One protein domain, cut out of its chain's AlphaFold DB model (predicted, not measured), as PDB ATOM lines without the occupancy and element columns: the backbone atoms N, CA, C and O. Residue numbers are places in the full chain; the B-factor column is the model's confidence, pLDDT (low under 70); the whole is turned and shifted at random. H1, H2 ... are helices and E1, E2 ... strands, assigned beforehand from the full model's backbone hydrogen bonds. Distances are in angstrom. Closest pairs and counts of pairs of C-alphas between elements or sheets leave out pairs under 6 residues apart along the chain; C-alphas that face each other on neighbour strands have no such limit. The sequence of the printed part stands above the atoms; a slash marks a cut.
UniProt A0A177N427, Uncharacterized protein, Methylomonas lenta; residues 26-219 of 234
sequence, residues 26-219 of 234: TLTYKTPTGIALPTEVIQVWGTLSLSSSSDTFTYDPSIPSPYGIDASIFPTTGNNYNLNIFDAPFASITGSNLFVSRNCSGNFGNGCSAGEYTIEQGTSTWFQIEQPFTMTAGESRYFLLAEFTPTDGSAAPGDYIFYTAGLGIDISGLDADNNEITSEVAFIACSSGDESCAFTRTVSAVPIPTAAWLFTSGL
ATOM      1  N   THR A  26     139.459 135.691 240.973       96.25
ATOM      2  CA  THR A  26     139.346 134.933 239.724       96.25
ATOM      3  C   THR A  26     137.970 135.163 239.121       96.25
ATOM      4  O   THR A  26     136.963 135.068 239.824       96.25
ATOM      5  N   LEU A  27     137.916 135.432 237.817       97.00
ATOM      6  CA  LEU A  27     136.671 135.509 237.058       97.00
ATOM      7  C   LEU A  27     136.532 134.262 236.182       97.00
ATOM      8  O   LEU A  27     137.483 133.858 235.524       97.00
ATOM      9  N   THR A  28     135.347 133.657 236.157       97.19
ATOM     10  CA  THR A  28     135.027 132.514 235.280       97.19
ATOM     11  C   THR A  28     133.621 132.650 234.711       97.19
ATOM     12  O   THR A  28     132.765 133.279 235.331       97.19
ATOM     13  N   TYR A  29     133.333 132.062 233.549       97.12
ATOM     14  CA  TYR A  29     131.961 132.052 233.035       97.12
ATOM     15  C   TYR A  29     131.039 131.174 233.884       97.12
ATOM     16  O   TYR A  29     131.337 130.018 234.187       97.12
ATOM     17  N   LYS A  30     129.859 131.703 234.213       95.38
ATOM     18  CA  LYS A  30     128.765 130.937 234.806       95.38
ATOM     19  C   LYS A  30     128.062 130.158 233.699       95.38
ATOM     20  O   LYS A  30     127.495 130.751 232.785       95.38
ATOM     21  N   THR A  31     128.074 128.831 233.806       95.12
ATOM     22  CA  THR A  31     127.483 127.930 232.799       95.12
ATOM     23  C   THR A  31     128.064 128.216 231.401       95.12
ATOM     24  O   THR A  31     127.369 128.753 230.531       95.12
ATOM     25  N   PRO A  32     129.356 127.899 231.182       95.44
ATOM     26  CA  PRO A  32     130.062 128.258 229.954       95.44
ATOM     27  C   PRO A  32     129.407 127.645 228.719       95.44
ATOM     28  O   PRO A  32     129.341 128.309 227.702       95.44
ATOM     29  N   THR A  33     128.813 126.454 228.809       97.69
ATOM     30  CA  THR A  33     128.159 125.769 227.683       97.69
ATOM     31  C   THR A  33     126.648 125.654 227.871       97.69
ATOM     32  O   THR A  33     126.184 125.433 228.991       97.69
ATOM     33  N   GLY A  34     125.870 125.716 226.790       96.44
ATOM     34  CA  GLY A  34     124.423 125.501 226.847       96.44
ATOM     35  C   GLY A  34     123.758 125.454 225.477       96.44
ATOM     36  O   GLY A  34     124.406 125.674 224.458       96.44
ATOM     37  N   ILE A  35     122.455 125.182 225.464       96.38
ATOM     38  CA  ILE A  35     121.610 125.261 224.267       96.38
ATOM     39  C   ILE A  35     120.781 126.539 224.369       96.38
ATOM     40  O   ILE A  35     120.277 126.832 225.452       96.38
ATOM     41  N   ALA A  36     120.637 127.261 223.262       96.56
ATOM     42  CA  ALA A  36     119.778 128.435 223.164       96.56
ATOM     43  C   ALA A  36     118.691 128.244 222.095       96.56
ATOM     44  O   ALA A  36     118.861 127.487 221.126       96.56
ATOM     45  N   LEU A  37     117.563 128.933 222.266       95.62
ATOM     46  CA  LEU A  37     116.573 129.076 221.199       95.62
ATOM     47  C   LEU A  37     117.048 130.126 220.179       95.62
ATOM     48  O   LEU A  37     117.713 131.087 220.557       95.62
ATOM     49  N   PRO A  38     116.656 130.015 218.899       95.88
ATOM     50  CA  PRO A  38     117.019 130.998 217.875       95.88
ATOM     51  C   PRO A  38     116.641 132.440 218.211       95.88
ATOM     52  O   PRO A  38     117.358 133.362 217.853       95.88
ATOM     53  N   THR A  39     115.535 132.647 218.920       95.75
ATOM     54  CA  THR A  39     115.048 133.982 219.299       95.75
ATOM     55  C   THR A  39     115.485 134.397 220.708       95.75
ATOM     56  O   THR A  39     114.976 135.380 221.240       95.75
ATOM     57  N   GLU A  40     116.326 133.602 221.374       96.06
ATOM     58  CA  GLU A  40     116.722 133.840 222.761       96.06
ATOM     59  C   GLU A  40     117.772 134.945 222.852       96.06
ATOM     60  O   GLU A  40     118.766 134.944 222.126       96.06
ATOM     61  N   VAL A  41     117.558 135.858 223.798       95.62
ATOM     62  CA  VAL A  41     118.590 136.786 224.252       95.62
ATOM     63  C   VAL A  41     119.541 136.019 225.164       95.62
ATOM     64  O   VAL A  41     119.156 135.559 226.241       95.62
ATOM     65  N   ILE A  42     120.786 135.860 224.727       95.25
ATOM     66  CA  ILE A  42     121.799 135.097 225.452       95.25
ATOM     67  C   ILE A  42     122.545 136.040 226.391       95.25
ATOM     68  O   ILE A  42     123.288 136.921 225.961       95.25
ATOM     69  N   GLN A  43     122.399 135.805 227.690       93.88
ATOM     70  CA  GLN A  43     123.152 136.518 228.714       93.88
ATOM     71  C   GLN A  43     124.412 135.751 229.106       93.88
ATOM     72  O   GLN A  43     124.362 134.572 229.480       93.88
ATOM     73  N   VAL A  44     125.549 136.442 229.074       92.94
ATOM     74  CA  VAL A  44     126.836 135.915 229.527       92.94
ATOM     75  C   VAL A  44     127.093 136.403 230.936       92.94
ATOM     76  O   VAL A  44     127.422 137.565 231.160       92.94
ATOM     77  N   TRP A  45     126.952 135.492 231.890       94.44
ATOM     78  CA  TRP A  45     127.231 135.757 233.294       94.44
ATOM     79  C   TRP A  45     128.637 135.278 233.658       94.44
ATOM     80  O   TRP A  45     129.065 134.205 233.234       94.44
ATOM     81  N   GLY A  46     129.344 136.056 234.469       94.38
ATOM     82  CA  GLY A  46     130.605 135.690 235.106       94.38
ATOM     83  C   GLY A  46     130.434 135.476 236.605       94.38
ATOM     84  O   GLY A  46     129.549 136.067 237.220       94.38
ATOM     85  N   THR A  47     131.288 134.646 237.195       96.56
ATOM     86  CA  THR A  47     131.447 134.486 238.643       96.56
ATOM     87  C   THR A  47     132.802 135.054 239.029       96.56
ATOM     88  O   THR A  47     133.822 134.481 238.644       96.56
ATOM     89  N   LEU A  48     132.806 136.182 239.741       96.31
ATOM     90  CA  LEU A  48     134.007 136.703 240.390       96.31
ATOM     91  C   LEU A  48     134.087 136.077 241.779       96.31
ATOM     92  O   LEU A  48     133.119 136.149 242.544       96.31
ATOM     93  N   SER A  49     135.225 135.478 242.095       97.19
ATOM     94  CA  SER A  49     135.486 134.828 243.375       97.19
ATOM     95  C   SER A  49     136.735 135.425 243.998       97.19
ATOM     96  O   SER A  49     137.788 135.404 243.362       97.19
ATOM     97  N   LEU A  50     136.627 135.924 245.229       96.06
ATOM     98  CA  LEU A  50     137.788 136.305 246.032       96.06
ATOM     99  C   LEU A  50     138.356 135.067 246.726       96.06
ATOM    100  O   LEU A  50     137.610 134.245 247.265       96.06
ATOM    101  N   SER A  51     139.680 134.944 246.751       95.12
ATOM    102  CA  SER A  51     140.375 133.908 247.515       95.12
ATOM    103  C   SER A  51     140.041 134.015 249.005       95.12
ATOM    104  O   SER A  51     139.791 135.101 249.527       95.12
ATOM    105  N   SER A  52     140.073 132.896 249.731       94.75
ATOM    106  CA  SER A  52     139.926 132.912 251.194       94.75
ATOM    107  C   SER A  52     141.099 133.589 251.909       94.75
ATOM    108  O   SER A  52     140.964 133.939 253.077       94.75
ATOM    109  N   SER A  53     142.245 133.730 251.236       91.62
ATOM    110  CA  SER A  53     143.401 134.500 251.710       91.62
ATOM    111  C   SER A  53     143.361 135.970 251.307       91.62
ATOM    112  O   SER A  53     144.199 136.710 251.795       91.62
ATOM    113  N   SER A  54     142.435 136.387 250.439       92.38
ATOM    114  CA  SER A  54     142.353 137.763 249.937       92.38
ATOM    115  C   SER A  54     141.922 138.735 251.032       92.38
ATOM    116  O   SER A  54     141.084 138.396 251.869       92.38
ATOM    117  N   ASP A  55     142.386 139.981 250.953       92.06
ATOM    118  CA  ASP A  55     141.738 141.082 251.665       92.06
ATOM    119  C   ASP A  55     140.325 141.354 251.099       92.06
ATOM    120  O   ASP A  55     139.919 140.827 250.056       92.06
ATOM    121  N   THR A  56     139.534 142.151 251.824       93.12
ATOM    122  CA  THR A  56     138.173 142.532 251.409       93.12
ATOM    123  C   THR A  56     138.239 143.551 250.277       93.12
ATOM    124  O   THR A  56     138.827 144.618 250.435       93.12
ATOM    125  N   PHE A  57     137.573 143.272 249.158       93.56
ATOM    126  CA  PHE A  57     137.426 144.243 248.078       93.56
ATOM    127  C   PHE A  57     136.269 145.193 248.389       93.56
ATOM    128  O   PHE A  57     135.153 144.738 248.638       93.56
ATOM    129  N   THR A  58     136.520 146.501 248.360       93.75
ATOM    130  CA  THR A  58     135.498 147.535 248.574       93.75
ATOM    131  C   THR A  58     135.558 148.579 247.469       93.75
ATOM    132  O   THR A  58     136.638 149.013 247.077       93.75
ATOM    133  N   TYR A  59     134.387 148.991 246.992       92.44
ATOM    134  CA  TYR A  59     134.206 150.128 246.104       92.44
ATOM    135  C   TYR A  59     133.046 150.991 246.604       92.44
ATOM    136  O   TYR A  59     131.884 150.580 246.577       92.44
ATOM    137  N   ASP A  60     133.364 152.198 247.050       92.94
ATOM    138  CA  ASP A  60     132.415 153.170 247.572       92.94
ATOM    139  C   ASP A  60     132.705 154.559 246.977       92.94
ATOM    140  O   ASP A  60     133.633 155.245 247.420       92.94
ATOM    141  N   PRO A  61     131.908 155.015 245.994       89.62
ATOM    142  CA  PRO A  61     132.103 156.320 245.369       89.62
ATOM    143  C   PRO A  61     131.792 157.500 246.304       89.62
ATOM    144  O   PRO A  61     132.048 158.646 245.936       89.62
ATOM    145  N   SER A  62     131.225 157.258 247.494       92.44
ATOM    146  CA  SER A  62     131.005 158.297 248.505       92.44
ATOM    147  C   SER A  62     132.271 158.643 249.301       92.44
ATOM    148  O   SER A  62     132.334 159.701 249.933       92.44
ATOM    149  N   ILE A  63     133.299 157.789 249.242       92.62
ATOM    150  CA  ILE A  63     134.616 158.014 249.846       92.62
ATOM    151  C   ILE A  63     135.511 158.731 248.821       92.62
ATOM    152  O   ILE A  63     135.404 158.450 247.631       92.62
ATOM    153  N   PRO A  64     136.410 159.653 249.224       91.94
ATOM    154  CA  PRO A  64     137.380 160.233 248.299       91.94
ATOM    155  C   PRO A  64     138.164 159.168 247.521       91.94
ATOM    156  O   PRO A  64     138.397 158.063 248.016       91.94
ATOM    157  N   SER A  65     138.583 159.522 246.305       87.25
ATOM    158  CA  SER A  65     139.429 158.677 245.460       87.25
ATOM    159  C   SER A  65     140.582 158.064 246.274       87.25
ATOM    160  O   SER A  65     141.228 158.791 247.039       87.25
ATOM    161  N   PRO A  66     140.812 156.742 246.166       89.38
ATOM    162  CA  PRO A  66     140.361 155.840 245.099       89.38
ATOM    163  C   PRO A  66     139.098 155.023 245.446       89.38
ATOM    164  O   PRO A  66     139.017 153.836 245.131       89.38
ATOM    165  N   TYR A  67     138.116 155.647 246.110       92.12
ATOM    166  CA  TYR A  67     136.786 155.071 246.364       92.12
ATOM    167  C   TYR A  67     136.817 153.819 247.252       92.12
ATOM    168  O   TYR A  67     136.072 152.867 247.041       92.12
ATOM    169  N   GLY A  68     137.711 153.792 248.244       89.62
ATOM    170  CA  GLY A  68     137.831 152.678 249.195       89.62
ATOM    171  C   GLY A  68     138.525 151.424 248.653       89.62
ATOM    172  O   GLY A  68     138.642 150.447 249.391       89.62
ATOM    173  N   ILE A  69     139.012 151.449 247.408       91.00
ATOM    174  CA  ILE A  69     139.811 150.359 246.849       91.00
ATOM    175  C   ILE A  69     141.192 150.342 247.520       91.00
ATOM    176  O   ILE A  69     141.844 151.381 247.652       91.00
ATOM    177  N   ASP A  70     141.642 149.155 247.925       88.50
ATOM    178  CA  ASP A  70     142.960 148.959 248.527       88.50
ATOM    179  C   ASP A  70     144.080 149.288 247.528       88.50
ATOM    180  O   ASP A  70     144.120 148.754 246.420       88.50
ATOM    181  N   ALA A  71     145.019 150.149 247.928       87.00
ATOM    182  CA  ALA A  71     146.090 150.596 247.046       87.00
ATOM    183  C   ALA A  71     147.089 149.495 246.650       87.00
ATOM    184  O   ALA A  71     147.818 149.663 245.674       87.00
ATOM    185  N   SER A  72     147.117 148.370 247.367       85.69
ATOM    186  CA  SER A  72     147.961 147.213 247.048       85.69
ATOM    187  C   SER A  72     147.636 146.578 245.696       85.69
ATOM    188  O   SER A  72     148.501 145.918 245.123       85.69
ATOM    189  N   ILE A  73     146.425 146.788 245.167       89.44
ATOM    190  CA  ILE A  73     146.044 146.260 243.852       89.44
ATOM    191  C   ILE A  73     146.481 147.171 242.710       89.44
ATOM    192  O   ILE A  73     146.419 146.764 241.551       89.44
ATOM    193  N   PHE A  74     146.861 148.416 243.004       91.62
ATOM    194  CA  PHE A  74     147.154 149.375 241.956       91.62
ATOM    195  C   PHE A  74     148.502 149.073 241.298       91.62
ATOM    196  O   PHE A  74     149.505 148.889 241.993       91.62
ATOM    197  N   PRO A  75     148.560 149.071 239.956       93.56
ATOM    198  CA  PRO A  75     149.813 149.054 239.231       93.56
ATOM    199  C   PRO A  75     150.680 150.237 239.654       93.56
ATOM    200  O   PRO A  75     150.197 151.338 239.910       93.56
ATOM    201  N   THR A  76     151.988 150.015 239.703       96.19
ATOM    202  CA  THR A  76     152.955 151.062 240.055       96.19
ATOM    203  C   THR A  76     153.282 151.983 238.883       96.19
ATOM    204  O   THR A  76     153.909 153.023 239.082       96.19
ATOM    205  N   THR A  77     152.863 151.612 237.673       97.81
ATOM    206  CA  THR A  77     153.116 152.340 236.429       97.81
ATOM    207  C   THR A  77     151.845 152.449 235.595       97.81
ATOM    208  O   THR A  77     150.932 151.639 235.752       97.81
ATOM    209  N   GLY A  78     151.791 153.449 234.720       97.69
ATOM    210  CA  GLY A  78     150.702 153.681 233.783       97.69
ATOM    211  C   GLY A  78     151.199 154.257 232.460       97.69
ATOM    212  O   GLY A  78     152.396 154.454 232.240       97.69
ATOM    213  N   ASN A  79     150.258 154.521 231.561       98.12
ATOM    214  CA  ASN A  79     150.513 154.916 230.184       98.12
ATOM    215  C   ASN A  79     149.743 156.191 229.824       98.12
ATOM    216  O   ASN A  79     148.630 156.422 230.295       98.12
ATOM    217  N   ASN A  80     150.308 156.991 228.923       97.62
ATOM    218  CA  ASN A  80     149.603 158.047 228.206       97.62
ATOM    219  C   ASN A  80     149.941 157.958 226.717       97.62
ATOM    220  O   ASN A  80     150.980 158.432 226.251       97.62
ATOM    221  N   TYR A  81     149.015 157.380 225.957       94.12
ATOM    222  CA  TYR A  81     149.177 157.163 224.521       94.12
ATOM    223  C   TYR A  81     149.210 158.464 223.706       94.12
ATOM    224  O   TYR A  81     149.850 158.502 222.660       94.12
ATOM    225  N   ASN A  82     148.582 159.547 224.181       96.38
ATOM    226  CA  ASN A  82     148.599 160.837 223.481       96.38
ATOM    227  C   ASN A  82     149.976 161.509 223.561       96.38
ATOM    228  O   ASN A  82     150.387 162.199 222.629       96.38
ATOM    229  N   LEU A  83     150.686 161.294 224.669       96.31
ATOM    230  CA  LEU A  83     152.019 161.843 224.918       96.31
ATOM    231  C   LEU A  83     153.151 160.847 224.609       96.31
ATOM    232  O   LEU A  83     154.317 161.206 224.737       96.31
ATOM    233  N   ASN A  84     152.829 159.625 224.162       96.94
ATOM    234  CA  ASN A  84     153.778 158.515 223.986       96.94
ATOM    235  C   ASN A  84     154.576 158.188 225.264       96.94
ATOM    236  O   ASN A  84     155.770 157.889 225.201       96.94
ATOM    237  N   ILE A  85     153.915 158.257 226.419       96.94
ATOM    238  CA  ILE A  85     154.471 157.866 227.715       96.94
ATOM    239  C   ILE A  85     154.013 156.436 227.999       96.94
ATOM    240  O   ILE A  85     152.814 156.157 227.964       96.94
ATOM    241  N   PHE A  86     154.956 155.543 228.286       97.31
ATOM    242  CA  PHE A  86     154.681 154.133 228.548       97.31
ATOM    243  C   PHE A  86     155.392 153.677 229.813       97.31
ATOM    244  O   PHE A  86     156.535 154.081 230.042       97.31
ATOM    245  N   ASP A  87     154.715 152.850 230.609       96.75
ATOM    246  CA  ASP A  87     155.222 152.288 231.867       96.75
ATOM    247  C   ASP A  87     155.827 153.349 232.814       96.75
ATOM    248  O   ASP A  87     156.794 153.098 233.540       96.75
ATOM    249  N   ALA A  88     155.269 154.563 232.815       97.69
ATOM    250  CA  ALA A  88     155.729 155.640 233.683       97.69
ATOM    251  C   ALA A  88     155.200 155.435 235.106       97.69
ATOM    252  O   ALA A  88     154.027 155.098 235.274       97.69
ATOM    253  N   PRO A  89     156.026 155.636 236.143       98.31
ATOM    254  CA  PRO A  89     155.597 155.439 237.517       98.31
ATOM    255  C   PRO A  89     154.535 156.463 237.919       98.31
ATOM    256  O   PRO A  89     154.683 157.658 237.661       98.31
ATOM    257  N   PHE A  90     153.506 156.002 238.627       97.69
ATOM    258  CA  PHE A  90     152.569 156.904 239.285       97.69
ATOM    259  C   PHE A  90     153.281 157.668 240.407       97.69
ATOM    260  O   PHE A  90     153.812 157.076 241.345       97.69
ATOM    261  N   ALA A  91     153.255 158.997 240.335       97.56
ATOM    262  CA  ALA A  91     153.593 159.876 241.451       97.56
ATOM    263  C   ALA A  91     152.392 160.071 242.388       97.56
ATOM    264  O   ALA A  91     152.562 160.228 243.597       97.56
ATOM    265  N   SER A  92     151.173 160.047 241.841       95.50
ATOM    266  CA  SER A  92     149.932 160.060 242.617       95.50
ATOM    267  C   SER A  92     148.796 159.388 241.854       95.50
ATOM    268  O   SER A  92     148.765 159.428 240.628       95.50
ATOM    269  N   ILE A  93     147.855 158.791 242.585       95.06
ATOM    270  CA  ILE A  93     146.617 158.239 242.031       95.06
ATOM    271  C   ILE A  93     145.497 159.229 242.318       95.06
ATOM    272  O   ILE A  93     145.339 159.693 243.448       95.06
ATOM    273  N   THR A  94     144.743 159.569 241.281       94.44
ATOM    274  CA  THR A  94     143.710 160.605 241.315       94.44
ATOM    275  C   THR A  94     142.308 160.039 241.139       94.44
ATOM    276  O   THR A  94     141.351 160.664 241.592       94.44
ATOM    277  N   GLY A  95     142.149 158.843 240.569       92.62
ATOM    278  CA  GLY A  95     140.837 158.240 240.330       92.62
ATOM    279  C   GLY A  95     140.886 156.735 240.104       92.62
ATOM    280  O   GLY A  95     141.910 156.190 239.693       92.62
ATOM    281  N   SER A  96     139.747 156.082 240.319       92.38
ATOM    282  CA  SER A  96     139.506 154.705 239.895       92.38
ATOM    283  C   SER A  96     138.087 154.549 239.345       92.38
ATOM    284  O   SER A  96     137.157 155.164 239.852       92.38
ATOM    285  N   ASN A  97     137.886 153.749 238.302       90.44
ATOM    286  CA  ASN A  97     136.559 153.499 237.737       90.44
ATOM    287  C   ASN A  97     136.377 152.018 237.424       90.44
ATOM    288  O   ASN A  97     137.255 151.378 236.854       90.44
ATOM    289  N   LEU A  98     135.212 151.470 237.759       91.12
ATOM    290  CA  LEU A  98     134.880 150.087 237.431       91.12
ATOM    291  C   LEU A  98     134.355 149.981 235.997       91.12
ATOM    292  O   LEU A  98     133.430 150.702 235.609       91.12
ATOM    293  N   PHE A  99     134.877 149.026 235.233       89.56
ATOM    294  CA  PHE A  99     134.439 148.755 233.866       89.56
ATOM    295  C   PHE A  99     134.195 147.268 233.617       89.56
ATOM    296  O   PHE A  99     134.687 146.399 234.336       89.56
ATOM    297  N   VAL A 100     133.425 146.982 232.570       88.88
ATOM    298  CA  VAL A 100     133.307 145.644 231.989       88.88
ATOM    299  C   VAL A 100     134.056 145.666 230.670       88.88
ATOM    300  O   VAL A 100     133.798 146.530 229.831       88.88
ATOM    301  N   SER A 101     135.003 144.753 230.498       87.69
ATOM    302  CA  SER A 101     135.738 144.599 229.249       87.69
ATOM    303  C   SER A 101     135.213 143.428 228.448       87.69
ATOM    304  O   SER A 101     134.697 142.438 228.965       87.69
ATOM    305  N   ARG A 102     135.394 143.533 227.141       86.25
ATOM    306  CA  ARG A 102     135.283 142.413 226.221       86.25
ATOM    307  C   ARG A 102     136.275 142.612 225.102       86.25
ATOM    308  O   ARG A 102     136.562 143.751 224.730       86.25
ATOM    309  N   ASN A 103     136.736 141.519 224.524       84.25
ATOM    310  CA  ASN A 103     137.267 141.598 223.176       84.25
ATOM    311  C   ASN A 103     136.173 141.205 222.183       84.25
ATOM    312  O   ASN A 103     135.122 140.666 222.526       84.25
ATOM    313  N   CYS A 104     136.447 141.480 220.923       83.19
ATOM    314  CA  CYS A 104     135.556 141.141 219.831       83.19
ATOM    315  C   CYS A 104     135.948 139.804 219.196       83.19
ATOM    316  O   CYS A 104     136.032 139.692 217.974       83.19
ATOM    317  N   SER A 105     136.284 138.821 220.035       84.69
ATOM    318  CA  SER A 105     136.638 137.474 219.594       84.69
ATOM    319  C   SER A 105     135.431 136.541 219.665       84.69
ATOM    320  O   SER A 105     134.511 136.742 220.461       84.69
ATOM    321  N   GLY A 106     135.455 135.500 218.836       90.31
ATOM    322  CA  GLY A 106     134.345 134.566 218.696       90.31
ATOM    323  C   GLY A 106     133.557 134.780 217.410       90.31
ATOM    324  O   GLY A 106     134.028 135.445 216.488       90.31
ATOM    325  N   ASN A 107     132.372 134.183 217.341       94.44
ATOM    326  CA  ASN A 107     131.528 134.179 216.138       94.44
ATOM    327  C   ASN A 107     130.071 134.611 216.405       94.44
ATOM    328  O   ASN A 107     129.237 134.504 215.512       94.44
ATOM    329  N   PHE A 108     129.755 135.118 217.603       92.81
ATOM    330  CA  PHE A 108     128.461 135.763 217.866       92.81
ATOM    331  C   PHE A 108     128.250 137.003 216.978       92.81
ATOM    332  O   PHE A 108     127.150 137.243 216.487       92.81
ATOM    333  N   GLY A 109     129.313 137.785 216.774       90.12
ATOM    334  CA  GLY A 109     129.337 138.962 215.907       90.12
ATOM    335  C   GLY A 109     130.309 138.806 214.736       90.12
ATOM    336  O   GLY A 109     130.955 137.771 214.574       90.12
ATOM    337  N   ASN A 110     130.457 139.868 213.944       89.19
ATOM    338  CA  ASN A 110     131.531 139.989 212.957       89.19
ATOM    339  C   ASN A 110     132.604 140.936 213.507       89.19
ATOM    340  O   ASN A 110     132.583 142.147 213.267       89.19
ATOM    341  N   GLY A 111     133.496 140.397 214.340       86.62
ATOM    342  CA  GLY A 111     134.381 141.219 215.158       86.62
ATOM    343  C   GLY A 111     133.568 142.091 216.118       86.62
ATOM    344  O   GLY A 111     132.709 141.591 216.840       86.62
ATOM    345  N   CYS A 112     133.858 143.397 216.170       84.31
ATOM    346  CA  CYS A 112     133.146 144.332 217.055       84.31
ATOM    347  C   CYS A 112     131.810 144.819 216.482       84.31
ATOM    348  O   CYS A 112     131.125 145.625 217.114       84.31
ATOM    349  N   SER A 113     131.465 144.386 215.272       87.94
ATOM    350  CA  SER A 113     130.215 144.729 214.606       87.94
ATOM    351  C   SER A 113     129.169 143.641 214.824       87.94
ATOM    352  O   SER A 113     129.497 142.487 215.114       87.94
ATOM    353  N   ALA A 114     127.898 144.012 214.657       88.00
ATOM    354  CA  ALA A 114     126.808 143.047 214.656       88.00
ATOM    355  C   ALA A 114     127.064 141.955 213.602       88.00
ATOM    356  O   ALA A 114     127.513 142.241 212.488       88.00
ATOM    357  N   GLY A 115     126.813 140.711 213.992       91.44
ATOM    358  CA  GLY A 115     126.785 139.553 213.103       91.44
ATOM    359  C   GLY A 115     125.423 138.894 213.236       91.44
ATOM    360  O   GLY A 115     124.400 139.569 213.115       91.44
ATOM    361  N   GLU A 116     125.412 137.609 213.573       94.88
ATOM    362  CA  GLU A 116     124.166 136.916 213.912       94.88
ATOM    363  C   GLU A 116     123.495 137.522 215.152       94.88
ATOM    364  O   GLU A 116     122.270 137.631 215.238       94.88
ATOM    365  N   TYR A 117     124.320 137.975 216.093       94.75
ATOM    366  CA  TYR A 117     123.893 138.695 217.274       94.75
ATOM    367  C   TYR A 117     124.393 140.141 217.239       94.75
ATOM    368  O   TYR A 117     125.545 140.441 216.895       94.75
ATOM    369  N   THR A 118     123.517 141.042 217.666       91.88
ATOM    370  CA  THR A 118     123.886 142.344 218.216       91.88
ATOM    371  C   THR A 118     124.356 142.153 219.650       91.88
ATOM    372  O   THR A 118     123.818 141.328 220.388       91.88
ATOM    373  N   ILE A 119     125.386 142.897 220.043       86.50
ATOM    374  CA  ILE A 119     125.966 142.778 221.379       86.50
ATOM    375  C   ILE A 119     125.777 144.097 222.111       86.50
ATOM    376  O   ILE A 119     126.512 145.058 221.849       86.50
ATOM    377  N   GLU A 120     124.839 144.136 223.050       80.38
ATOM    378  CA  GLU A 120     124.651 145.315 223.886       80.38
ATOM    379  C   GLU A 120     125.795 145.411 224.902       80.38
ATOM    380  O   GLU A 120     126.124 144.463 225.619       80.38
ATOM    381  N   GLN A 121     126.473 146.562 224.898       64.81
ATOM    382  CA  GLN A 121     127.374 146.949 225.977       64.81
ATOM    383  C   GLN A 121     126.557 147.746 226.974       64.81
ATOM    384  O   GLN A 121     125.916 148.730 226.613       64.81
ATOM    385  N   GLY A 122     126.626 147.355 228.236       55.91
ATOM    386  CA  GLY A 122     126.224 148.226 229.325       55.91
ATOM    387  C   GLY A 122     127.059 149.480 229.262       55.91
ATOM    388  O   GLY A 122     128.232 149.449 228.891       55.91
ATOM    389  N   THR A 123     126.452 150.597 229.621       46.47
ATOM    390  CA  THR A 123     127.035 151.931 229.498       46.47
ATOM    391  C   THR A 123     128.087 152.232 230.576       46.47
ATOM    392  O   THR A 123     128.172 153.369 231.023       46.47
ATOM    393  N   SER A 124     128.911 151.253 230.971       51.44
ATOM    394  CA  SER A 124     129.888 151.287 232.080       51.44
ATOM    395  C   SER A 124     129.281 151.363 233.496       51.44
ATOM    396  O   SER A 124     128.103 151.672 233.664       51.44
ATOM    397  N   THR A 125     130.102 151.038 234.509       60.66
ATOM    398  CA  THR A 125     129.814 150.295 235.763       60.66
ATOM    399  C   THR A 125     129.689 148.786 235.543       60.66
ATOM    400  O   THR A 125     129.127 148.342 234.542       60.66
ATOM    401  N   TRP A 126     130.253 147.978 236.455       68.12
ATOM    402  CA  TRP A 126     129.912 146.554 236.545       68.12
ATOM    403  C   TRP A 126     128.383 146.484 236.578       68.12
ATOM    404  O   TRP A 126     127.780 147.062 237.480       68.12
ATOM    405  N   PHE A 127     127.759 145.915 235.540       61.84
ATOM    406  CA  PHE A 127     126.316 146.039 235.330       61.84
ATOM    407  C   PHE A 127     125.558 145.763 236.631       61.84
ATOM    408  O   PHE A 127     125.718 144.698 237.224       61.84
ATOM    409  N   GLN A 128     124.719 146.716 237.043       67.00
ATOM    410  CA  GLN A 128     123.793 146.553 238.166       67.00
ATOM    411  C   GLN A 128     124.448 146.339 239.541       67.00
ATOM    412  O   GLN A 128     123.770 145.854 240.447       67.00
ATOM    413  N   ILE A 129     125.722 146.700 239.744       80.00
ATOM    414  CA  ILE A 129     126.252 146.693 241.113       80.00
ATOM    415  C   ILE A 129     125.543 147.748 241.960       80.00
ATOM    416  O   ILE A 129     125.450 148.918 241.589       80.00
ATOM    417  N   GLU A 130     125.054 147.328 243.119       84.69
ATOM    418  CA  GLU A 130     124.620 148.256 244.153       84.69
ATOM    419  C   GLU A 130     125.866 148.847 244.822       84.69
ATOM    420  O   GLU A 130     126.802 148.125 245.166       84.69
ATOM    421  N   GLN A 131     125.897 150.174 244.949       86.19
ATOM    422  CA  GLN A 131     126.987 150.913 245.584       86.19
ATOM    423  C   GLN A 131     126.525 151.408 246.968       86.19
ATOM    424  O   GLN A 131     125.406 151.919 247.070       86.19
ATOM    425  N   PRO A 132     127.355 151.299 248.022       91.25
ATOM    426  CA  PRO A 132     128.714 150.757 248.021       91.25
ATOM    427  C   PRO A 132     128.742 149.240 247.810       91.25
ATOM    428  O   PRO A 132     127.841 148.517 248.230       91.25
ATOM    429  N   PHE A 133     129.800 148.770 247.161       91.94
ATOM    430  CA  PHE A 133     130.018 147.366 246.865       91.94
ATOM    431  C   PHE A 133     131.140 146.811 247.742       91.94
ATOM    432  O   PHE A 133     132.216 147.402 247.826       91.94
ATOM    433  N   THR A 134     130.913 145.654 248.358       94.31
ATOM    434  CA  THR A 134     131.921 144.958 249.160       94.31
ATOM    435  C   THR A 134     131.869 143.462 248.878       94.31
ATOM    436  O   THR A 134     130.786 142.877 248.848       94.31
ATOM    437  N   MET A 135     133.038 142.844 248.712       94.88
ATOM    438  CA  MET A 135     133.220 141.393 248.695       94.88
ATOM    439  C   MET A 135     134.242 140.992 249.746       94.88
ATOM    440  O   MET A 135     135.376 141.467 249.748       94.88
ATOM    441  N   THR A 136     133.836 140.091 250.628       95.81
ATOM    442  CA  THR A 136     134.701 139.528 251.665       95.81
ATOM    443  C   THR A 136     135.551 138.371 251.131       95.81
ATOM    444  O   THR A 136     135.281 137.809 250.068       95.81
ATOM    445  N   ALA A 137     136.601 138.005 251.866       95.19
ATOM    446  CA  ALA A 137     137.458 136.872 251.522       95.19
ATOM    447  C   ALA A 137     136.645 135.571 251.369       95.19
ATOM    448  O   ALA A 137     135.798 135.251 252.205       95.19
ATOM    449  N   GLY A 138     136.911 134.803 250.311       96.19
ATOM    450  CA  GLY A 138     136.191 133.561 249.996       96.19
ATOM    451  C   GLY A 138     134.796 133.758 249.388       96.19
ATOM    452  O   GLY A 138     134.116 132.779 249.074       96.19
ATOM    453  N   GLU A 139     134.340 134.999 249.221       97.69
ATOM    454  CA  GLU A 139     133.033 135.302 248.651       97.69
ATOM    455  C   GLU A 139     133.025 135.145 247.126       97.69
ATOM    456  O   GLU A 139     134.022 135.364 246.441       97.69
ATOM    457  N   SER A 140     131.866 134.783 246.573       96.94
ATOM    458  CA  SER A 140     131.626 134.785 245.130       96.94
ATOM    459  C   SER A 140     130.361 135.564 244.782       96.94
ATOM    460  O   SER A 140     129.357 135.518 245.508       96.94
ATOM    461  N   ARG A 141     130.407 136.277 243.656       94.88
ATOM    462  CA  ARG A 141     129.309 137.097 243.133       94.88
ATOM    463  C   ARG A 141     129.183 136.925 241.624       94.88
ATOM    464  O   ARG A 141     130.164 136.656 240.933       94.88
ATOM    465  N   TYR A 142     127.954 137.057 241.129       93.19
ATOM    466  CA  TYR A 142     127.653 136.953 239.705       93.19
ATOM    467  C   TYR A 142     127.537 138.334 239.076       93.19
ATOM    468  O   TYR A 142     126.902 139.215 239.650       93.19
ATOM    469  N   PHE A 143     128.083 138.480 237.874       92.12
ATOM    470  CA  PHE A 143     128.049 139.718 237.104       92.12
ATOM    471  C   PHE A 143     127.592 139.426 235.686       92.12
ATOM    472  O   PHE A 143     128.055 138.463 235.074       92.12
ATOM    473  N   LEU A 144     126.693 140.251 235.157       91.38
ATOM    474  CA  LEU A 144     126.381 140.220 233.737       91.38
ATOM    475  C   LEU A 144     127.553 140.863 232.990       91.38
ATOM    476  O   LEU A 144     127.941 141.987 233.296       91.38
ATOM    477  N   LEU A 145     128.141 140.131 232.049       90.62
ATOM    478  CA  LEU A 145     129.316 140.569 231.292       90.62
ATOM    479  C   LEU A 145     128.959 141.005 229.869       90.62
ATOM    480  O   LEU A 145     129.591 141.901 229.314       90.62
ATOM    481  N   ALA A 146     127.960 140.363 229.266       90.00
ATOM    482  CA  ALA A 146     127.461 140.706 227.942       90.00
ATOM    483  C   ALA A 146     126.030 140.198 227.749       90.00
ATOM    484  O   ALA A 146     125.632 139.193 228.343       90.00
ATOM    485  N   GLU A 147     125.297 140.862 226.862       91.75
ATOM    486  CA  GLU A 147     124.006 140.408 226.360       91.75
ATOM    487  C   GLU A 147     124.052 140.345 224.828       91.75
ATOM    488  O   GLU A 147     124.459 141.301 224.162       91.75
ATOM    489  N   PHE A 148     123.690 139.185 224.280       93.19
ATOM    490  CA  PHE A 148     123.659 138.909 222.849       93.19
ATOM    491  C   PHE A 148     122.206 138.765 222.395       93.19
ATOM    492  O   PHE A 148     121.539 137.782 222.727       93.19
ATOM    493  N   THR A 149     121.740 139.716 221.591       95.25
ATOM    494  CA  THR A 149     120.380 139.742 221.038       95.25
ATOM    495  C   THR A 149     120.432 139.403 219.547       95.25
ATOM    496  O   THR A 149     121.174 140.071 218.821       95.25
ATOM    497  N   PRO A 150     119.683 138.396 219.057       96.25
ATOM    498  CA  PRO A 150     119.667 138.048 217.634       96.25
ATOM    499  C   PRO A 150     119.338 139.263 216.754       96.25
ATOM    500  O   PRO A 150     118.313 139.912 216.968       96.25
ATOM    501  N   THR A 151     120.189 139.569 215.771       94.56
ATOM    502  CA  THR A 151     120.108 140.811 214.975       94.56
ATOM    503  C   THR A 151     118.786 140.931 214.216       94.56
ATOM    504  O   THR A 151     118.150 141.981 214.245       94.56
ATOM    505  N   ASP A 152     118.331 139.836 213.603       92.12
ATOM    506  CA  ASP A 152     117.099 139.789 212.803       92.12
ATOM    507  C   ASP A 152     115.939 139.108 213.554       92.12
ATOM    508  O   ASP A 152     115.018 138.540 212.961       92.12
ATOM    509  N   GLY A 153     115.990 139.118 214.892       92.69
ATOM    510  CA  GLY A 153     115.000 138.483 215.767       92.69
ATOM    511  C   GLY A 153     115.098 136.955 215.850       92.69
ATOM    512  O   GLY A 153     114.405 136.347 216.663       92.69
ATOM    513  N   SER A 154     115.965 136.330 215.052       94.62
ATOM    514  CA  SER A 154     116.299 134.909 215.118       94.62
ATOM    515  C   SER A 154     117.736 134.686 214.657       94.62
ATOM    516  O   SER A 154     118.137 135.256 213.649       94.62
ATOM    517  N   ALA A 155     118.463 133.817 215.350       96.12
ATOM    518  CA  ALA A 155     119.790 133.351 214.980       96.12
ATOM    519  C   ALA A 155     119.727 132.019 214.213       96.12
ATOM    520  O   ALA A 155     118.874 131.164 214.479       96.12
ATOM    521  N   ALA A 156     120.640 131.810 213.272       95.75
ATOM    522  CA  ALA A 156     120.809 130.562 212.552       95.75
ATOM    523  C   ALA A 156     121.249 129.437 213.510       95.75
ATOM    524  O   ALA A 156     122.001 129.683 214.457       95.75
ATOM    525  N   PRO A 157     120.831 128.181 213.273       96.56
ATOM    526  CA  PRO A 157     121.320 127.053 214.055       96.56
ATOM    527  C   PRO A 157     122.835 126.884 213.911       96.56
ATOM    528  O   PRO A 157     123.361 126.949 212.800       96.56
ATOM    529  N   GLY A 158     123.524 126.617 215.017       96.75
ATOM    530  CA  GLY A 158     124.979 126.473 215.030       96.75
ATOM    531  C   GLY A 158     125.585 126.677 216.412       96.75
ATOM    532  O   GLY A 158     124.881 127.002 217.368       96.75
ATOM    533  N   ASP A 159     126.898 126.481 216.503       97.12
ATOM    534  CA  ASP A 159     127.664 126.731 217.720       97.12
ATOM    535  C   ASP A 159     128.240 128.145 217.702       97.12
ATOM    536  O   ASP A 159     129.007 128.518 216.808       97.12
ATOM    537  N   TYR A 160     127.875 128.920 218.717       96.75
ATOM    538  CA  TYR A 160     128.364 130.270 218.935       96.75
ATOM    539  C   TYR A 160     129.329 130.281 220.111       96.75
ATOM    540  O   TYR A 160     128.980 129.834 221.201       96.75
ATOM    541  N   ILE A 161     130.531 130.799 219.894       95.88
ATOM    542  CA  ILE A 161     131.621 130.880 220.855       95.88
ATOM    543  C   ILE A 161     131.977 132.338 221.133       95.88
ATOM    544  O   ILE A 161     132.046 133.167 220.223       95.88
ATOM    545  N   PHE A 162     132.216 132.636 222.403       94.38
ATOM    546  CA  PHE A 162     132.659 133.919 222.920       94.38
ATOM    547  C   PHE A 162     133.783 133.675 223.928       94.38
ATOM    548  O   PHE A 162     133.594 132.945 224.902       94.38
ATOM    549  N   TYR A 163     134.965 134.246 223.679       92.94
ATOM    550  CA  TYR A 163     136.142 133.926 224.490       92.94
ATOM    551  C   TYR A 163     136.361 134.898 225.635       92.94
ATOM    552  O   TYR A 163     136.559 134.455 226.752       92.94
ATOM    553  N   THR A 164     136.379 136.210 225.394       91.44
ATOM    554  CA  THR A 164     136.905 137.138 226.404       91.44
ATOM    555  C   THR A 164     135.882 138.185 226.784       91.44
ATOM    556  O   THR A 164     135.605 139.129 226.043       91.44
ATOM    557  N   ALA A 165     135.406 138.052 228.015       91.88
ATOM    558  CA  ALA A 165     134.861 139.146 228.792       91.88
ATOM    559  C   ALA A 165     135.578 139.241 230.135       91.88
ATOM    560  O   ALA A 165     136.154 138.263 230.625       91.88
ATOM    561  N   GLY A 166     135.528 140.427 230.717       92.50
ATOM    562  CA  GLY A 166     136.204 140.733 231.951       92.50
ATOM    563  C   GLY A 166     135.508 141.806 232.759       92.50
ATOM    564  O   GLY A 166     134.635 142.530 232.285       92.50
ATOM    565  N   LEU A 167     135.936 141.892 234.004       93.00
ATOM    566  CA  LEU A 167     135.670 143.007 234.894       93.00
ATOM    567  C   LEU A 167     137.000 143.701 235.130       93.00
ATOM    568  O   LEU A 167     138.023 143.028 235.242       93.00
ATOM    569  N   GLY A 168     137.010 145.018 235.221       92.19
ATOM    570  CA  GLY A 168     138.243 145.732 235.484       92.19
ATOM    571  C   GLY A 168     138.055 147.000 236.282       92.19
ATOM    572  O   GLY A 168     136.932 147.435 236.560       92.19
ATOM    573  N   ILE A 169     139.202 147.539 236.664       92.56
ATOM    574  CA  ILE A 169     139.376 148.778 237.401       92.56
ATOM    575  C   ILE A 169     140.347 149.614 236.578       92.56
ATOM    576  O   ILE A 169     141.505 149.233 236.407       92.56
ATOM    577  N   ASP A 170     139.856 150.719 236.032       93.94
ATOM    578  CA  ASP A 170     140.680 151.749 235.415       93.94
ATOM    579  C   ASP A 170     141.218 152.632 236.534       93.94
ATOM    580  O   ASP A 170     140.476 152.994 237.449       93.94
ATOM    581  N   ILE A 171     142.509 152.921 236.497       95.50
ATOM    582  CA  ILE A 171     143.223 153.690 237.506       95.50
ATOM    583  C   ILE A 171     143.836 154.876 236.787       95.50
ATOM    584  O   ILE A 171     144.615 154.710 235.850       95.50
ATOM    585  N   SER A 172     143.503 156.071 237.256       96.25
ATOM    586  CA  SER A 172     144.026 157.328 236.730       96.25
ATOM    587  C   SER A 172     144.884 158.016 237.779       96.25
ATOM    588  O   SER A 172     144.618 157.942 238.983       96.25
ATOM    589  N   GLY A 173     145.927 158.690 237.320       97.06
ATOM    590  CA  GLY A 173     146.881 159.362 238.184       97.06
ATOM    591  C   GLY A 173     147.804 160.288 237.414       97.06
ATOM    592  O   GLY A 173     147.618 160.529 236.222       97.06
ATOM    593  N   LEU A 174     148.808 160.799 238.117       98.19
ATOM    594  CA  LEU A 174     149.840 161.671 237.571       98.19
ATOM    595  C   LEU A 174     151.210 161.013 237.706       98.19
ATOM    596  O   LEU A 174     151.482 160.368 238.724       98.19
ATOM    597  N   ASP A 175     152.075 161.213 236.717       98.25
ATOM    598  CA  ASP A 175     153.504 160.908 236.812       98.25
ATOM    599  C   ASP A 175     154.289 162.031 237.533       98.25
ATOM    600  O   ASP A 175     153.717 162.996 238.047       98.25
ATOM    601  N   ALA A 176     155.618 161.902 237.603       98.06
ATOM    602  CA  ALA A 176     156.489 162.873 238.275       98.06
ATOM    603  C   ALA A 176     156.525 164.263 237.603       98.06
ATOM    604  O   ALA A 176     156.882 165.244 238.259       98.06
ATOM    605  N   ASP A 177     156.141 164.348 236.330       98.00
ATOM    606  CA  ASP A 177     156.114 165.573 235.530       98.00
ATOM    607  C   ASP A 177     154.698 166.188 235.464       98.00
ATOM    608  O   ASP A 177     154.472 167.170 234.755       98.00
ATOM    609  N   ASN A 178     153.753 165.660 236.256       97.69
ATOM    610  CA  ASN A 178     152.325 165.996 236.260       97.69
ATOM    611  C   ASN A 178     151.590 165.674 234.947       97.69
ATOM    612  O   ASN A 178     150.563 166.295 234.657       97.69
ATOM    613  N   ASN A 179     152.068 164.712 234.158       98.06
ATOM    614  CA  ASN A 179     151.280 164.183 233.051       98.06
ATOM    615  C   ASN A 179     150.258 163.180 233.586       98.06
ATOM    616  O   ASN A 179     150.585 162.330 234.415       98.06
ATOM    617  N   GLU A 180     149.033 163.246 233.074       97.94
ATOM    618  CA  GLU A 180     148.026 162.221 233.339       97.94
ATOM    619  C   GLU A 180     148.467 160.891 232.734       97.94
ATOM    620  O   GLU A 180     148.841 160.840 231.565       97.94
ATOM    621  N   ILE A 181     148.401 159.817 233.509       98.25
ATOM    622  CA  ILE A 181     148.653 158.449 233.056       98.25
ATOM    623  C   ILE A 181     147.545 157.537 233.581       98.25
ATOM    624  O   ILE A 181     146.955 157.798 234.634       98.25
ATOM    625  N   THR A 182     147.251 156.470 232.842       97.50
ATOM    626  CA  THR A 182     146.254 155.473 233.233       97.50
ATOM    627  C   THR A 182     146.822 154.062 233.211       97.50
ATOM    628  O   THR A 182     147.745 153.744 232.460       97.50
ATOM    629  N   SER A 183     146.274 153.197 234.052       96.88
ATOM    630  CA  SER A 183     146.547 151.765 234.032       96.88
ATOM    631  C   SER A 183     145.269 151.005 234.331       96.88
ATOM    632  O   SER A 183     144.338 151.547 234.918       96.88
ATOM    633  N   GLU A 184     145.233 149.731 233.967       94.44
ATOM    634  CA  GLU A 184     144.098 148.865 234.247       94.44
ATOM    635  C   GLU A 184     144.508 147.648 235.072       94.44
ATOM    636  O   GLU A 184     145.608 147.111 234.935       94.44
ATOM    637  N   VAL A 185     143.585 147.205 235.921       93.00
ATOM    638  CA  VAL A 185     143.598 145.874 236.526       93.00
ATOM    639  C   VAL A 185     142.373 145.152 235.998       93.00
ATOM    640  O   VAL A 185     141.251 145.595 236.232       93.00
ATOM    641  N   ALA A 186     142.579 144.056 235.269       92.81
ATOM    642  CA  ALA A 186     141.503 143.308 234.637       92.81
ATOM    643  C   ALA A 186     141.452 141.862 235.138       92.81
ATOM    644  O   ALA A 186     142.452 141.145 235.155       92.81
ATOM    645  N   PHE A 187     140.249 141.419 235.477       93.50
ATOM    646  CA  PHE A 187     139.897 140.029 235.724       93.50
ATOM    647  C   PHE A 187     139.232 139.495 234.461       93.50
ATOM    648  O   PHE A 187     138.162 139.963 234.075       93.50
ATOM    649  N   ILE A 188     139.863 138.528 233.803       94.44
ATOM    650  CA  ILE A 188     139.412 138.001 232.514       94.44
ATOM    651  C   ILE A 188     138.856 136.591 232.704       94.44
ATOM    652  O   ILE A 188     139.524 135.740 233.283       94.44
ATOM    653  N   ALA A 189     137.644 136.341 232.201       94.38
ATOM    654  CA  ALA A 189     136.982 135.044 232.334       94.38
ATOM    655  C   ALA A 189     137.667 133.945 231.513       94.38
ATOM    656  O   ALA A 189     137.722 132.794 231.942       94.38
ATOM    657  N   CYS A 190     138.154 134.298 230.321       95.25
ATOM    658  CA  CYS A 190     138.863 133.390 229.435       95.25
ATOM    659  C   CYS A 190     139.692 134.153 228.386       95.25
ATOM    660  O   CYS A 190     139.325 135.238 227.916       95.25
ATOM    661  N   SER A 191     140.856 133.598 228.049       92.81
ATOM    662  CA  SER A 191     141.783 134.200 227.088       92.81
ATOM    663  C   SER A 191     141.302 133.999 225.652       92.81
ATOM    664  O   SER A 191     140.658 133.006 225.324       92.81
ATOM    665  N   SER A 192     141.639 134.941 224.769       90.50
ATOM    666  CA  SER A 192     141.272 134.843 223.354       90.50
ATOM    667  C   SER A 192     141.840 133.570 222.725       90.50
ATOM    668  O   SER A 192     143.052 133.368 222.738       90.50
ATOM    669  N   GLY A 193     140.974 132.751 222.123       89.69
ATOM    670  CA  GLY A 193     141.363 131.513 221.441       89.69
ATOM    671  C   GLY A 193     141.563 130.299 222.352       89.69
ATOM    672  O   GLY A 193     141.897 129.231 221.848       89.69
ATOM    673  N   ASP A 194     141.348 130.429 223.664       93.94
ATOM    674  CA  ASP A 194     141.341 129.281 224.571       93.94
ATOM    675  C   ASP A 194     139.939 128.658 224.625       93.94
ATOM    676  O   ASP A 194     139.046 129.118 225.336       93.94
ATOM    677  N   GLU A 195     139.726 127.598 223.846       93.38
ATOM    678  CA  GLU A 195     138.442 126.889 223.803       93.38
ATOM    679  C   GLU A 195     138.094 126.189 225.129       93.38
ATOM    680  O   GLU A 195     136.923 125.904 225.376       93.38
ATOM    681  N   SER A 196     139.071 125.929 226.009       95.12
ATOM    682  CA  SER A 196     138.841 125.174 227.251       95.12
ATOM    683  C   SER A 196     138.033 125.951 228.293       95.12
ATOM    684  O   SER A 196     137.364 125.348 229.135       95.12
ATOM    685  N   CYS A 197     138.066 127.282 228.216       95.38
ATOM    686  CA  CYS A 197     137.342 128.185 229.104       95.38
ATOM    687  C   CYS A 197     136.287 129.031 228.385       95.38
ATOM    688  O   CYS A 197     135.642 129.854 229.031       95.38
ATOM    689  N   ALA A 198     136.111 128.862 227.071       96.56
ATOM    690  CA  ALA A 198     135.244 129.720 226.277       96.56
ATOM    691  C   ALA A 198     133.759 129.542 226.624       96.56
ATOM    692  O   ALA A 198     133.278 128.451 226.950       96.56
ATOM    693  N   PHE A 199     132.997 130.624 226.494       97.31
ATOM    694  CA  PHE A 199     131.546 130.573 226.567       97.31
ATOM    695  C   PHE A 199     130.985 130.104 225.222       97.31
ATOM    696  O   PHE A 199     131.231 130.726 224.194       97.31
ATOM    697  N   THR A 200     130.205 129.027 225.228       97.69
ATOM    698  CA  THR A 200     129.607 128.423 224.037       97.69
ATOM    699  C   THR A 200     128.094 128.274 224.181       97.69
ATOM    700  O   THR A 200     127.576 127.850 225.222       97.69
ATOM    701  N   ARG A 201     127.351 128.584 223.121       97.81
ATOM    702  CA  ARG A 201     125.922 128.284 223.002       97.81
ATOM    703  C   ARG A 201     125.636 127.600 221.677       97.81
ATOM    704  O   ARG A 201     125.944 128.143 220.624       97.81
ATOM    705  N   THR A 202     124.998 126.440 221.743       97.88
ATOM    706  CA  THR A 202     124.470 125.751 220.566       97.88
ATOM    707  C   THR A 202     123.045 126.228 220.327       97.88
ATOM    708  O   THR A 202     122.135 125.920 221.102       97.88
ATOM    709  N   VAL A 203     122.824 126.982 219.258       97.06
ATOM    710  CA  VAL A 203     121.481 127.382 218.838       97.06
ATOM    711  C   VAL A 203     120.835 126.212 218.113       97.06
ATOM    712  O   VAL A 203     121.313 125.752 217.073       97.06
ATOM    713  N   SER A 204     119.740 125.709 218.677       94.12
ATOM    714  CA  SER A 204     118.998 124.595 218.084       94.12
ATOM    715  C   SER A 204     118.099 125.067 216.941       94.12
ATOM    716  O   SER A 204     117.527 126.152 216.987       94.12
ATOM    717  N   ALA A 205     117.928 124.240 215.906       88.25
ATOM    718  CA  ALA A 205     116.913 124.507 214.894       88.25
ATOM    719  C   ALA A 205     115.518 124.447 215.528       88.25
ATOM    720  O   ALA A 205     115.205 123.470 216.211       88.25
ATOM    721  N   VAL A 206     114.671 125.455 215.277       78.62
ATOM    722  CA  VAL A 206     113.266 125.403 215.704       78.62
ATOM    723  C   VAL A 206     112.626 124.182 215.045       78.62
ATOM    724  O   VAL A 206     112.577 124.126 213.810       78.62
ATOM    725  N   PRO A 207     112.115 123.201 215.812       75.12
ATOM    726  CA  PRO A 207     111.332 122.129 215.227       75.12
ATOM    727  C   PRO A 207     110.147 122.769 214.517       75.12
ATOM    728  O   PRO A 207     109.343 123.453 215.152       75.12
ATOM    729  N   ILE A 208     110.061 122.591 213.195       74.44
ATOM    730  CA  ILE A 208     108.947 123.128 212.417       74.44
ATOM    731  C   ILE A 208     107.670 122.624 213.099       74.44
ATOM    732  O   ILE A 208     107.507 121.401 213.203       74.44
ATOM    733  N   PRO A 209     106.789 123.517 213.595       74.44
ATOM    734  CA  PRO A 209     105.622 123.094 214.344       74.44
ATOM    735  C   PRO A 209     104.866 122.047 213.541       74.44
ATOM    736  O   PRO A 209     104.675 122.207 212.332       74.44
ATOM    737  N   THR A 210     104.385 120.994 214.197       77.31
ATOM    738  CA  THR A 210     103.559 119.962 213.556       77.31
ATOM    739  C   THR A 210     102.393 120.590 212.787       77.31
ATOM    740  O   THR A 210     101.964 120.062 211.769       77.31
ATOM    741  N   ALA A 211     101.938 121.773 213.214       79.75
ATOM    742  CA  ALA A 211     100.975 122.607 212.511       79.75
ATOM    743  C   ALA A 211     101.365 122.947 211.058       79.75
ATOM    744  O   ALA A 211     100.487 122.938 210.208       79.75
ATOM    745  N   ALA A 212     102.636 123.199 210.734       83.38
ATOM    746  CA  ALA A 212     103.064 123.445 209.353       83.38
ATOM    747  C   ALA A 212     102.983 122.170 208.498       83.38
ATOM    748  O   ALA A 212     102.557 122.213 207.342       83.38
ATOM    749  N   TRP A 213     103.310 121.014 209.084       83.88
ATOM    750  CA  TRP A 213     103.094 119.711 208.451       83.88
ATOM    751  C   TRP A 213     101.603 119.415 208.260       83.88
ATOM    752  O   TRP A 213     101.198 118.941 207.198       83.88
ATOM    753  N   LEU A 214     100.766 119.754 209.244       87.19
ATOM    754  CA  LEU A 214      99.307 119.644 209.162       87.19
ATOM    755  C   LEU A 214      98.720 120.599 208.116       87.19
ATOM    756  O   LEU A 214      97.842 120.203 207.356       87.19
ATOM    757  N   PHE A 215      99.235 121.822 208.008       88.62
ATOM    758  CA  PHE A 215      98.833 122.766 206.967       88.62
ATOM    759  C   PHE A 215      99.212 122.255 205.581       88.62
ATOM    760  O   PHE A 215      98.378 122.256 204.678       88.62
ATOM    761  N   THR A 216     100.440 121.764 205.416       87.75
ATOM    762  CA  THR A 216     100.925 121.238 204.132       87.75
ATOM    763  C   THR A 216     100.142 119.988 203.719       87.75
ATOM    764  O   THR A 216      99.678 119.890 202.584       87.75
ATOM    765  N   SER A 217      99.923 119.053 204.646       88.94
ATOM    766  CA  SER A 217      99.117 117.851 204.391       88.94
ATOM    767  C   SER A 217      97.641 118.174 204.143       88.94
ATOM    768  O   SER A 217      97.039 117.597 203.237       88.94
ATOM    769  N   GLY A 218      97.069 119.143 204.863       90.31
ATOM    770  CA  GLY A 218      95.719 119.646 204.621       90.31
ATOM    771  C   GLY A 218      95.568 120.274 203.233       90.31
ATOM    772  O   GLY A 218      94.613 119.966 202.518       90.31
ATOM    773  N   LEU A 219      96.540 121.085 202.804       90.75
ATOM    774  CA  LEU A 219      96.543 121.709 201.478       90.75
ATOM    775  C   LEU A 219      96.615 120.657 200.359       90.75
ATOM    776  O   LEU A 219      95.850 120.717 199.393       90.75
TER     777      LEU A 219
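AT A GLANCE: This is residues 26 to 219 of the 234 residues of an uncharacterized protein of Methylomonas lenta (UniProt A0A177N427). Two strongly twisted sheets, E1 E3 E10 E8 and E7 E12 E13, are partly face to face as a loose sandwich with crossed strands. The small sheet E2 E14 E11 lies at one end of the body, and the hairpin of E5 and E6 packs on E13 at the other. The tail of residues 207 to 219 sticks out from one end, with H1 at its tip; without it the body spans 60 by 39 by 29 A. The printed part has 194 residues, with strands E1 to E14 followed by H1, and is mostly strand; the two sandwich sheets are antiparallel in the orders named, and E2 E14 E11 is mixed. It is loose, with a radius of gyration of the C-alphas of 21.2 A and spans of 81 by 38 by 31 A.

HOW THE PARTS SIT: E1, residues 26 to 29, is the antiparallel neighbour of E3, residues 42 to 50, with N 28 and O 47 at 3.0 A. E3 pairs antiparallel with E10, residues 140 to 150, through N 44 and O 146 at 2.8 A. E8, residues 117 to 120, is the other edge strand of this curled sheet, with N 118 and O 149 at 2.8 A. In the second sheet E12, residues 165 to 174, is the inner strand, antiparallel to E7, residues 92 to 102, with N 97 and O 170 at 2.8 A, and to E13, residues 180 to 188, with N 171 and O 183 at 2.8 A. E12 and E13 form a hairpin. The strands of the two sheets stand at 56 degrees; the closest C-alphas of E1 and E13 are those of Leu 27 and Phe 187, 5.7 A apart. E2, residues 33 to 36, is parallel to E14, residues 199 to 203, with N 36 and O 202 at 3.0 A; E14 is antiparallel to E11, residues 158 to 162, with N 160 and O 201 at 2.8 A. E11 runs on into E12 at 23 degrees. E4, residues 57 to 59, and E9, residues 133 to 135, are antiparallel, with N 59 and O 133 at 2.8 A. E5, residues 77 to 80, and E6, residues 85 to 89, form a hairpin, with N 80 and O 85 at 2.8 A; the closest C-alphas of E5 and E13 are those of Gly 78 and Ser 183, 4.6 A apart. H1, residues 210 to 219, has every O i to N i+4 pair within hydrogen-bond range.

IN THESE COORDINATES: E1 begins at C-alpha 26, (139.346, 134.933, 239.724). E3 is 26.1 A long, E7 28.2 A, E10 30.2 A, E12 28.4 A and E13 25.7 A. E7 bends by 61 degrees at residue 95. H1, 14.1 A long, ends at C-alpha 219, (96.543, 121.709, 201.478).

THE WHOLE: The C-alphas of Asp 177 and Gly 218, the two farthest apart, are 81.9 A apart. The printed part has no cut. The long links are E4 to E5, E7 to E8 and E8 to E9. Residues 121 to 128 have pLDDT under 70; the mean of the printed part is 91.4.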